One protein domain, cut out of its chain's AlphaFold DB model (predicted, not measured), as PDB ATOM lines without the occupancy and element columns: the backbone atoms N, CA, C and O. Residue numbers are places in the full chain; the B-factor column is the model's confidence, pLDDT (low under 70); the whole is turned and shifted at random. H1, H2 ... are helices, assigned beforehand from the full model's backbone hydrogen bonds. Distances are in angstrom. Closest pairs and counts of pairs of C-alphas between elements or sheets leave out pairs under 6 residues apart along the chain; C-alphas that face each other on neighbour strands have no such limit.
ATOM      1  N   GLU A   9     120.034 101.236 136.661       48.38
ATOM      2  CA  GLU A   9     120.554 101.878 135.465       48.38
ATOM      3  C   GLU A   9     119.433 102.478 134.596       48.38
ATOM      4  O   GLU A   9     119.543 103.634 134.186       48.38
ATOM      5  N   ALA A  10     118.313 101.777 134.386       49.47
ATOM      6  CA  ALA A  10     117.180 102.297 133.617       49.47
ATOM      7  C   ALA A  10     116.484 103.483 134.302       49.47
ATOM      8  O   ALA A  10     116.112 104.446 133.630       49.47
ATOM      9  N   GLY A  11     116.331 103.454 135.631       56.31
ATOM     10  CA  GLY A  11     115.725 104.553 136.395       56.31
ATOM     11  C   GLY A  11     116.566 105.836 136.377       56.31
ATOM     12  O   GLY A  11     116.028 106.928 136.221       56.31
ATOM     13  N   VAL A  12     117.894 105.710 136.456       59.56
ATOM     14  CA  VAL A  12     118.835 106.843 136.371       59.56
ATOM     15  C   VAL A  12     118.796 107.503 134.989       59.56
ATOM     16  O   VAL A  12     118.842 108.729 134.890       59.56
ATOM     17  N   LEU A  13     118.687 106.701 133.927       59.69
ATOM     18  CA  LEU A  13     118.699 107.177 132.541       59.69
ATOM     19  C   LEU A  13     117.353 107.747 132.066       59.69
ATOM     20  O   LEU A  13     117.324 108.464 131.067       59.69
ATOM     21  N   THR A  14     116.250 107.441 132.755       66.88
ATOM     22  CA  THR A  14     114.891 107.867 132.366       66.88
ATOM     23  C   THR A  14     114.255 108.873 133.326       66.88
ATOM     24  O   THR A  14     113.171 109.377 133.040       66.88
ATOM     25  N   ALA A  15     114.919 109.200 134.438       66.62
ATOM     26  CA  ALA A  15     114.397 110.143 135.417       66.62
ATOM     27  C   ALA A  15     114.348 111.587 134.884       66.62
ATOM     28  O   ALA A  15     115.341 112.136 134.403       66.62
ATOM     29  N   SER A  16     113.184 112.217 135.044       71.00
ATOM     30  CA  SER A  16     112.956 113.651 134.845       71.00
ATOM     31  C   SER A  16     113.826 114.490 135.790       71.00
ATOM     32  O   SER A  16     114.172 114.063 136.895       71.00
ATOM     33  N   ALA A  17     114.134 115.726 135.385       69.56
ATOM     34  CA  ALA A  17     114.821 116.706 136.224       69.56
ATOM     35  C   ALA A  17     114.126 116.914 137.584       69.56
ATOM     36  O   ALA A  17     114.802 117.035 138.603       69.56
ATOM     37  N   GLU A  18     112.793 116.870 137.621       69.62
ATOM     38  CA  GLU A  18     112.015 116.987 138.860       69.62
ATOM     39  C   GLU A  18     112.232 115.785 139.777       69.62
ATOM     40  O   GLU A  18     112.364 115.944 140.986       69.62
ATOM     41  N   GLN A  19     112.329 114.576 139.214       66.81
ATOM     42  CA  GLN A  19     112.615 113.355 139.976       66.81
ATOM     43  C   GLN A  19     114.036 113.386 140.552       66.81
ATOM     44  O   GLN A  19     114.259 112.963 141.687       66.81
ATOM     45  N   TRP A  20     114.987 113.955 139.810       73.44
ATOM     46  CA  TRP A  20     116.348 114.200 140.282       73.44
ATOM     47  C   TRP A  20     116.424 115.244 141.394       73.44
ATOM     48  O   TRP A  20     117.123 115.025 142.386       73.44
ATOM     49  N   GLU A  21     115.706 116.357 141.270       74.62
ATOM     50  CA  GLU A  21     115.633 117.384 142.314       74.62
ATOM     51  C   GLU A  21     115.016 116.816 143.595       74.62
ATOM     52  O   GLU A  21     115.551 116.967 144.697       74.62
ATOM     53  N   GLN A  22     113.946 116.050 143.433       70.19
ATOM     54  CA  GLN A  22     113.286 115.302 144.484       70.19
ATOM     55  C   GLN A  22     114.203 114.279 145.165       70.19
ATOM     56  O   GLN A  22     114.217 114.187 146.397       70.19
ATOM     57  N   ALA A  23     114.982 113.508 144.407       74.56
ATOM     58  CA  ALA A  23     115.960 112.579 144.966       74.56
ATOM     59  C   ALA A  23     117.075 113.329 145.712       74.56
ATOM     60  O   ALA A  23     117.477 112.919 146.802       74.56
ATOM     61  N   ARG A  24     117.529 114.470 145.179       76.31
ATOM     62  CA  ARG A  24     118.558 115.320 145.792       76.31
ATOM     63  C   ARG A  24     118.088 115.945 147.106       76.31
ATOM     64  O   ARG A  24     118.848 115.944 148.071       76.31
ATOM     65  N   SER A  25     116.845 116.424 147.164       75.44
ATOM     66  CA  SER A  25     116.221 116.944 148.386       75.44
ATOM     67  C   SER A  25     116.173 115.870 149.479       75.44
ATOM     68  O   SER A  25     116.674 116.071 150.587       75.44
ATOM     69  N   ARG A  26     115.698 114.664 149.135       76.94
ATOM     70  CA  ARG A  26     115.672 113.522 150.066       76.94
ATOM     71  C   ARG A  26     117.077 113.120 150.520       76.94
ATOM     72  O   ARG A  26     117.284 112.845 151.701       76.94
ATOM     73  N   PHE A  27     118.048 113.121 149.606       80.25
ATOM     74  CA  PHE A  27     119.442 112.818 149.924       80.25
ATOM     75  C   PHE A  27     120.038 113.816 150.912       80.25
ATOM     76  O   PHE A  27     120.754 113.400 151.818       80.25
ATOM     77  N   ALA A  28     119.742 115.111 150.774       80.25
ATOM     78  CA  ALA A  28     120.249 116.143 151.675       80.25
ATOM     79  C   ALA A  28     119.786 115.906 153.121       80.25
ATOM     80  O   ALA A  28     120.617 115.850 154.028       80.25
ATOM     81  N   VAL A  29     118.486 115.656 153.319       80.31
ATOM     82  CA  VAL A  29     117.907 115.361 154.642       80.31
ATOM     83  C   VAL A  29     118.511 114.083 155.231       80.31
ATOM     84  O   VAL A  29     118.954 114.061 156.378       80.31
ATOM     85  N   LEU A  30     118.591 113.008 154.443       77.75
ATOM     86  CA  LEU A  30     119.136 111.729 154.913       77.75
ATOM     87  C   LEU A  30     120.646 111.789 155.183       77.75
ATOM     88  O   LEU A  30     121.124 111.138 156.111       77.75
ATOM     89  N   SER A  31     121.397 112.581 154.421       78.88
ATOM     90  CA  SER A  31     122.831 112.790 154.645       78.88
ATOM     91  C   SER A  31     123.098 113.521 155.952       78.88
ATOM     92  O   SER A  31     124.002 113.133 156.692       78.88
ATOM     93  N   GLU A  32     122.285 114.528 156.281       80.38
ATOM     94  CA  GLU A  32     122.377 115.208 157.571       80.38
ATOM     95  C   GLU A  32     122.131 114.229 158.728       80.38
ATOM     96  O   GLU A  32     122.887 114.213 159.701       80.38
ATOM     97  N   LEU A  33     121.131 113.351 158.596       79.50
ATOM     98  CA  LEU A  33     120.868 112.303 159.583       79.50
ATOM     99  C   LEU A  33     122.045 111.339 159.736       79.50
ATOM    100  O   LEU A  33     122.400 110.997 160.861       79.50
ATOM    101  N   MET A  34     122.659 110.901 158.632       79.25
ATOM    102  CA  MET A  34     123.815 109.997 158.665       79.25
ATOM    103  C   MET A  34     125.036 110.614 159.351       79.25
ATOM    104  O   MET A  34     125.813 109.885 159.962       79.25
ATOM    105  N   ASN A  35     125.196 111.937 159.269       79.69
ATOM    106  CA  ASN A  35     126.329 112.646 159.859       79.69
ATOM    107  C   ASN A  35     126.155 112.918 161.369       79.69
ATOM    108  O   ASN A  35     127.096 113.322 162.051       79.69
ATOM    109  N   ARG A  36     124.953 112.697 161.920       79.19
ATOM    110  CA  ARG A  36     124.693 112.817 163.361       79.19
ATOM    111  C   ARG A  36     125.171 111.558 164.087       79.19
ATOM    112  O   ARG A  36     124.805 110.439 163.743       79.19
ATOM    113  N   SER A  37     125.954 111.750 165.147       60.84
ATOM    114  CA  SER A  37     126.526 110.668 165.962       60.84
ATOM    115  C   SER A  37     125.494 109.917 166.817       60.84
ATOM    116  O   SER A  37     125.732 108.767 167.182       60.84
ATOM    117  N   SER A  38     124.340 110.526 167.113       64.12
ATOM    118  CA  SER A  38     123.220 109.884 167.809       64.12
ATOM    119  C   SER A  38     121.905 110.063 167.041       64.12
ATOM    120  O   SER A  38     121.385 111.166 166.873       64.12
ATOM    121  N   MET A  39     121.340 108.947 166.572       69.75
ATOM    122  CA  MET A  39     120.014 108.906 165.949       69.75
ATOM    123  C   MET A  39     118.959 108.664 167.032       69.75
ATOM    124  O   MET A  39     118.610 107.523 167.330       69.75
ATOM    125  N   GLY A  40     118.476 109.739 167.657       78.75
ATOM    126  CA  GLY A  40     117.307 109.665 168.536       78.75
ATOM    127  C   GLY A  40     116.023 109.436 167.732       78.75
ATOM    128  O   GLY A  40     115.896 109.952 166.624       78.75
ATOM    129  N   THR A  41     115.054 108.707 168.295       79.44
ATOM    130  CA  THR A  41     113.756 108.425 167.647       79.44
ATOM    131  C   THR A  41     113.057 109.695 167.155       79.44
ATOM    132  O   THR A  41     112.613 109.729 166.013       79.44
ATOM    133  N   ALA A  42     113.076 110.769 167.951       83.06
ATOM    134  CA  ALA A  42     112.483 112.056 167.581       83.06
ATOM    135  C   ALA A  42     113.110 112.680 166.318       83.06
ATOM    136  O   ALA A  42     112.418 113.305 165.526       83.06
ATOM    137  N   VAL A  43     114.413 112.478 166.094       83.88
ATOM    138  CA  VAL A  43     115.119 112.992 164.907       83.88
ATOM    139  C   VAL A  43     114.687 112.228 163.651       83.88
ATOM    140  O   VAL A  43     114.568 112.795 162.570       83.88
ATOM    141  N   VAL A  44     114.430 110.926 163.794       80.69
ATOM    142  CA  VAL A  44     113.937 110.084 162.697       80.69
ATOM    143  C   VAL A  44     112.481 110.412 162.369       80.69
ATOM    144  O   VAL A  44     112.118 110.413 161.197       80.69
ATOM    145  N   GLU A  45     111.659 110.698 163.379       80.88
ATOM    146  CA  GLU A  45     110.267 111.129 163.204       80.88
ATOM    147  C   GLU A  45     110.167 112.494 162.514       80.88
ATOM    148  O   GLU A  45     109.383 112.639 161.579       80.88
ATOM    149  N   ASP A  46     111.008 113.452 162.907       81.69
ATOM    150  CA  ASP A  46     111.101 114.764 162.261       81.69
ATOM    151  C   ASP A  46     111.507 114.636 160.784       81.69
ATOM    152  O   ASP A  46     110.819 115.134 159.895       81.69
ATOM    153  N   ALA A  47     112.549 113.852 160.491       79.00
ATOM    154  CA  ALA A  47     112.945 113.589 159.111       79.00
ATOM    155  C   ALA A  47     111.860 112.855 158.311       79.00
ATOM    156  O   ALA A  47     111.665 113.142 157.134       79.00
ATOM    157  N   ALA A  48     111.134 111.921 158.928       77.00
ATOM    158  CA  ALA A  48     109.988 111.265 158.303       77.00
ATOM    159  C   ALA A  48     108.905 112.276 157.911       77.00
ATOM    160  O   ALA A  48     108.390 112.212 156.796       77.00
ATOM    161  N   GLN A  49     108.613 113.237 158.788       76.31
ATOM    162  CA  GLN A  49     107.657 114.303 158.517       76.31
ATOM    163  C   GLN A  49     108.137 115.235 157.397       76.31
ATOM    164  O   GLN A  49     107.364 115.516 156.485       76.31
ATOM    165  N   GLN A  50     109.412 115.637 157.401       75.88
ATOM    166  CA  GLN A  50     110.003 116.450 156.327       75.88
ATOM    167  C   GLN A  50     109.997 115.735 154.967       75.88
ATOM    168  O   GLN A  50     109.829 116.362 153.925       75.88
ATOM    169  N   LEU A  51     110.182 114.414 154.972       73.06
ATOM    170  CA  LEU A  51     110.223 113.584 153.768       73.06
ATOM    171  C   LEU A  51     108.839 113.088 153.321       73.06
ATOM    172  O   LEU A  51     108.744 112.485 152.252       73.06
ATOM    173  N   GLY A  52     107.788 113.290 154.125       75.25
ATOM    174  CA  GLY A  52     106.444 112.767 153.865       75.25
ATOM    175  C   GLY A  52     106.361 111.235 153.890       75.25
ATOM    176  O   GLY A  52     105.564 110.644 153.166       75.25
ATOM    177  N   VAL A  53     107.207 110.562 154.678       75.31
ATOM    178  CA  VAL A  53     107.275 109.090 154.754       75.31
ATOM    179  C   VAL A  53     107.160 108.593 156.190       75.31
ATOM    180  O   VAL A  53     107.318 109.343 157.145       75.31
ATOM    181  N   SER A  54     106.929 107.293 156.376       75.19
ATOM    182  CA  SER A  54     106.930 106.716 157.723       75.19
ATOM    183  C   SER A  54     108.344 106.663 158.335       75.19
ATOM    184  O   SER A  54     109.317 106.409 157.614       75.19
ATOM    185  N   PRO A  55     108.489 106.768 159.672       74.56
ATOM    186  CA  PRO A  55     109.785 106.631 160.355       74.56
ATOM    187  C   PRO A  55     110.497 105.307 160.041       74.56
ATOM    188  O   PRO A  55     111.716 105.239 159.904       74.56
ATOM    189  N   ARG A  56     109.726 104.230 159.834       75.00
ATOM    190  CA  ARG A  56     110.259 102.928 159.406       75.00
ATOM    191  C   ARG A  56     110.884 102.989 158.008       75.00
ATOM    192  O   ARG A  56     111.911 102.350 157.787       75.00
ATOM    193  N   ARG A  57     110.297 103.752 157.078       74.69
ATOM    194  CA  ARG A  57     110.850 103.973 155.730       74.69
ATOM    195  C   ARG A  57     112.187 104.713 155.810       74.69
ATOM    196  O   ARG A  57     113.108 104.331 155.098       74.69
ATOM    197  N   VAL A  58     112.333 105.676 156.724       79.00
ATOM    198  CA  VAL A  58     113.602 106.396 156.956       79.00
ATOM    199  C   VAL A  58     114.729 105.429 157.337       79.00
ATOM    200  O   VAL A  58     115.799 105.476 156.736       79.00
ATOM    201  N   TYR A  59     114.490 104.478 158.248       80.31
ATOM    202  CA  TYR A  59     115.494 103.457 158.586       80.31
ATOM    203  C   TYR A  59     115.896 102.579 157.394       80.31
ATOM    204  O   TYR A  59     117.074 102.247 157.254       80.31
ATOM    205  N   VAL A  60     114.948 102.216 156.522       76.69
ATOM    206  CA  VAL A  60     115.234 101.445 155.299       76.69
ATOM    207  C   VAL A  60     116.106 102.256 154.339       76.69
ATOM    208  O   VAL A  60     117.090 101.723 153.829       76.69
ATOM    209  N   LEU A  61     115.798 103.540 154.139       75.31
ATOM    210  CA  LEU A  61     116.591 104.435 153.290       75.31
ATOM    211  C   LEU A  61     118.009 104.626 153.849       75.31
ATOM    212  O   LEU A  61     118.980 104.455 153.119       75.31
ATOM    213  N   LEU A  62     118.151 104.858 155.157       77.75
ATOM    214  CA  LEU A  62     119.459 104.945 155.822       77.75
ATOM    215  C   LEU A  62     120.250 103.632 155.737       77.75
ATOM    216  O   LEU A  62     121.475 103.642 155.637       77.75
ATOM    217  N   SER A  63     119.572 102.484 155.810       73.56
ATOM    218  CA  SER A  63     120.212 101.181 155.631       73.56
ATOM    219  C   SER A  63     120.734 101.012 154.207       73.56
ATOM    220  O   SER A  63     121.866 100.569 154.040       73.56
ATOM    221  N   ARG A  64     119.953 101.384 153.187       70.81
ATOM    222  CA  ARG A  64     120.381 101.314 151.780       70.81
ATOM    223  C   ARG A  64     121.591 102.207 151.514       70.81
ATOM    224  O   ARG A  64     122.605 101.713 151.032       70.81
ATOM    225  N   LEU A  65     121.540 103.459 151.975       74.00
ATOM    226  CA  LEU A  65     122.645 104.411 151.826       74.00
ATOM    227  C   LEU A  65     123.956 103.918 152.464       74.00
ATOM    228  O   LEU A  65     125.035 104.198 151.955       74.00
ATOM    229  N   ARG A  66     123.882 103.147 153.556       72.38
ATOM    230  CA  ARG A  66     125.071 102.579 154.213       72.38
ATOM    231  C   ARG A  66     125.628 101.320 153.547       72.38
ATOM    232  O   ARG A  66     126.810 101.049 153.723       72.38
ATOM    233  N   ASN A  67     124.805 100.542 152.844       65.75
ATOM    234  CA  ASN A  67     125.229  99.258 152.270       65.75
ATOM    235  C   ASN A  67     125.749  99.378 150.829       65.75
ATOM    236  O   ASN A  67     126.590  98.576 150.437       65.75
ATOM    237  N   GLU A  68     125.288 100.363 150.053       57.97
ATOM    238  CA  GLU A  68     125.557 100.433 148.603       57.97
ATOM    239  C   GLU A  68     126.528 101.560 148.196       57.97
ATOM    240  O   GLU A  68     126.771 101.784 147.016       57.97
ATOM    241  N   GLY A  69     127.132 102.262 149.163       58.44
ATOM    242  CA  GLY A  69     127.997 103.421 148.894       58.44
ATOM    243  C   GLY A  69     127.250 104.757 148.812       58.44
ATOM    244  O   GLY A  69     127.897 105.792 148.681       58.44
ATOM    245  N   GLY A  70     125.922 104.734 148.963       62.31
ATOM    246  CA  GLY A  70     125.075 105.865 149.335       62.31
ATOM    247  C   GLY A  70     125.129 107.043 148.376       62.31
ATOM    248  O   GLY A  70     125.781 108.047 148.653       62.31
ATOM    249  N   SER A  71     124.379 106.958 147.283       66.69
ATOM    250  CA  SER A  71     124.286 108.011 146.274       66.69
ATOM    251  C   SER A  71     122.851 108.517 146.116       66.69
ATOM    252  O   SER A  71     121.875 107.834 146.419       66.69
ATOM    253  N   VAL A  72     122.710 109.735 145.586       64.12
ATOM    254  CA  VAL A  72     121.419 110.320 145.175       64.12
ATOM    255  C   VAL A  72     120.667 109.381 144.220       64.12
ATOM    256  O   VAL A  72     119.439 109.335 144.238       64.12
ATOM    257  N   THR A  73     121.398 108.588 143.432       65.88
ATOM    258  CA  THR A  73     120.845 107.584 142.511       65.88
ATOM    259  C   THR A  73     120.036 106.498 143.215       65.88
ATOM    260  O   THR A  73     119.026 106.053 142.676       65.88
ATOM    261  N   ASP A  74     120.393 106.144 144.450       68.06
ATOM    262  CA  ASP A  74     119.689 105.121 145.235       68.06
ATOM    263  C   ASP A  74     118.316 105.621 145.719       68.06
ATOM    264  O   ASP A  74     117.445 104.841 146.113       68.06
ATOM    265  N   LEU A  75     118.109 106.943 145.677       68.00
ATOM    266  CA  LEU A  75     116.875 107.622 146.066       68.00
ATOM    267  C   LEU A  75     116.000 108.028 144.873       68.00
ATOM    268  O   LEU A  75     114.867 108.455 145.090       68.00
ATOM    269  N   LEU A  76     116.475 107.854 143.634       65.06
ATOM    270  CA  LEU A  76     115.657 108.044 142.426       65.06
ATOM    271  C   LEU A  76     114.556 106.985 142.292       65.06
ATOM    272  O   LEU A  76     113.523 107.247 141.684       65.06
ATOM    273  N   ILE A  77     114.747 105.798 142.879       60.94
ATOM    274  CA  ILE A  77     113.892 104.614 142.672       60.94
ATOM    275  C   ILE A  77     113.052 104.319 143.919       60.94
ATOM    276  O   ILE A  77     112.958 103.185 144.389       60.94
ATOM    277  N   SER A  78     112.441 105.342 144.515       50.38
ATOM    278  CA  SER A  78     111.488 105.129 145.612       50.38
ATOM    279  C   SER A  78     110.089 105.633 145.285       50.38
ATOM    280  O   SER A  78     109.511 106.415 146.028       50.38
ATOM    281  N   ALA A  79     109.507 105.083 144.220       43.16
ATOM    282  CA  ALA A  79     108.087 104.758 144.238       43.16
ATOM    283  C   ALA A  79     107.972 103.250 144.524       43.16
ATOM    284  O   ALA A  79     108.500 102.447 143.752       43.16
ATOM    285  N   PRO A  80     107.356 102.806 145.635       43.94
ATOM    286  CA  PRO A  80     106.974 101.409 145.740       43.94
ATOM    287  C   PRO A  80     105.881 101.144 144.698       43.94
ATOM    288  O   PRO A  80     104.756 101.607 144.850       43.94
ATOM    289  N   ALA A  81     106.186 100.379 143.650       39.22
ATOM    290  CA  ALA A  81     105.129  99.690 142.920       39.22
ATOM    291  C   ALA A  81     104.480  98.715 143.914       39.22
ATOM    292  O   ALA A  81     105.166  97.844 144.451       39.22
ATOM    293  N   GLY A  82     103.199  98.933 144.219       41.88
ATOM    294  CA  GLY A  82     102.427  98.242 145.252       41.88
ATOM    295  C   GLY A  82     102.805  96.770 145.438       41.88
ATOM    296  O   GLY A  82     102.500  95.906 144.613       41.88
TER     297      GLY A  82
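Overview. This is residues 9 to 82 of the 104 residues of an uncharacterized protein of Rhodococcus sp. 14-2470-1a (UniProt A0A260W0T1). The long helix H2 runs along most of the length, H3 folds back beside its later part as a helical hairpin, and H4 crosses both, packed on one side of the hairpin. Short H5 packs on the earlier part of H2, and small H1 lies at the far end, touching no helix. The printed part has 74 residues with five named helices, H1 to H5 in order, and no named strand: all helix. It is compact, with a radius of gyration of the C-alphas of 12.3 A, and only just elongated, spanning 36 by 24 by 21 A.

Along the chain. H1, residues 9 to 14, begins at C-alpha 9 (120.554, 101.878, 135.465) and is 8.8 A long. H2, residues 17 to 35, measures 26.6 A and ends at C-alpha 35 (126.329, 112.646, 159.859). H3, residues 41 to 51, measures 15.2 A; H4, residues 55 to 67, 18.9 A. H5, residues 72 to 75, measures 5.4 A and ends at C-alpha 75 (116.875, 107.622, 146.066).

Arrangement. H1 and H5 are close but not clearly touching, their closest C-alphas, Val 12 and Thr 73, 6.5 A apart. H2 and H4 are the hubs, touching three helices each. H2 touches H3 with residues 26 to 33 alone, a hairpin at a shallow tilt of 12 degrees, opposite ways; the closest C-alphas, Arg 26 and Leu 51, are 6.6 A apart. H4 is about perpendicular to H2, 87 degrees, and to H3, 90 degrees; the closest C-alphas are Leu 30 and Leu 62, 6.9 A, and Ala 48 and Pro 55, 5.1 A. H5 touches H2 at C-alphas Ala 23 and Leu 75, 5.2 A, and only just touches H4, with 3 pairs within 8 A. Every O i to N i+4 pair is within hydrogen-bond range in H1 to H4; H5 is too short for one.

Size, cuts and confidence. The farthest C-alphas, Thr 14 and Ser 38, are 36.5 A apart. The printed part has no cut, and its links are tight. Residues 35 to 40 stand free. Mean pLDDT of the printed part is 70.2; residues 9 to 15, 17 to 19, 37 to 39 and 67 to 82 are under 70.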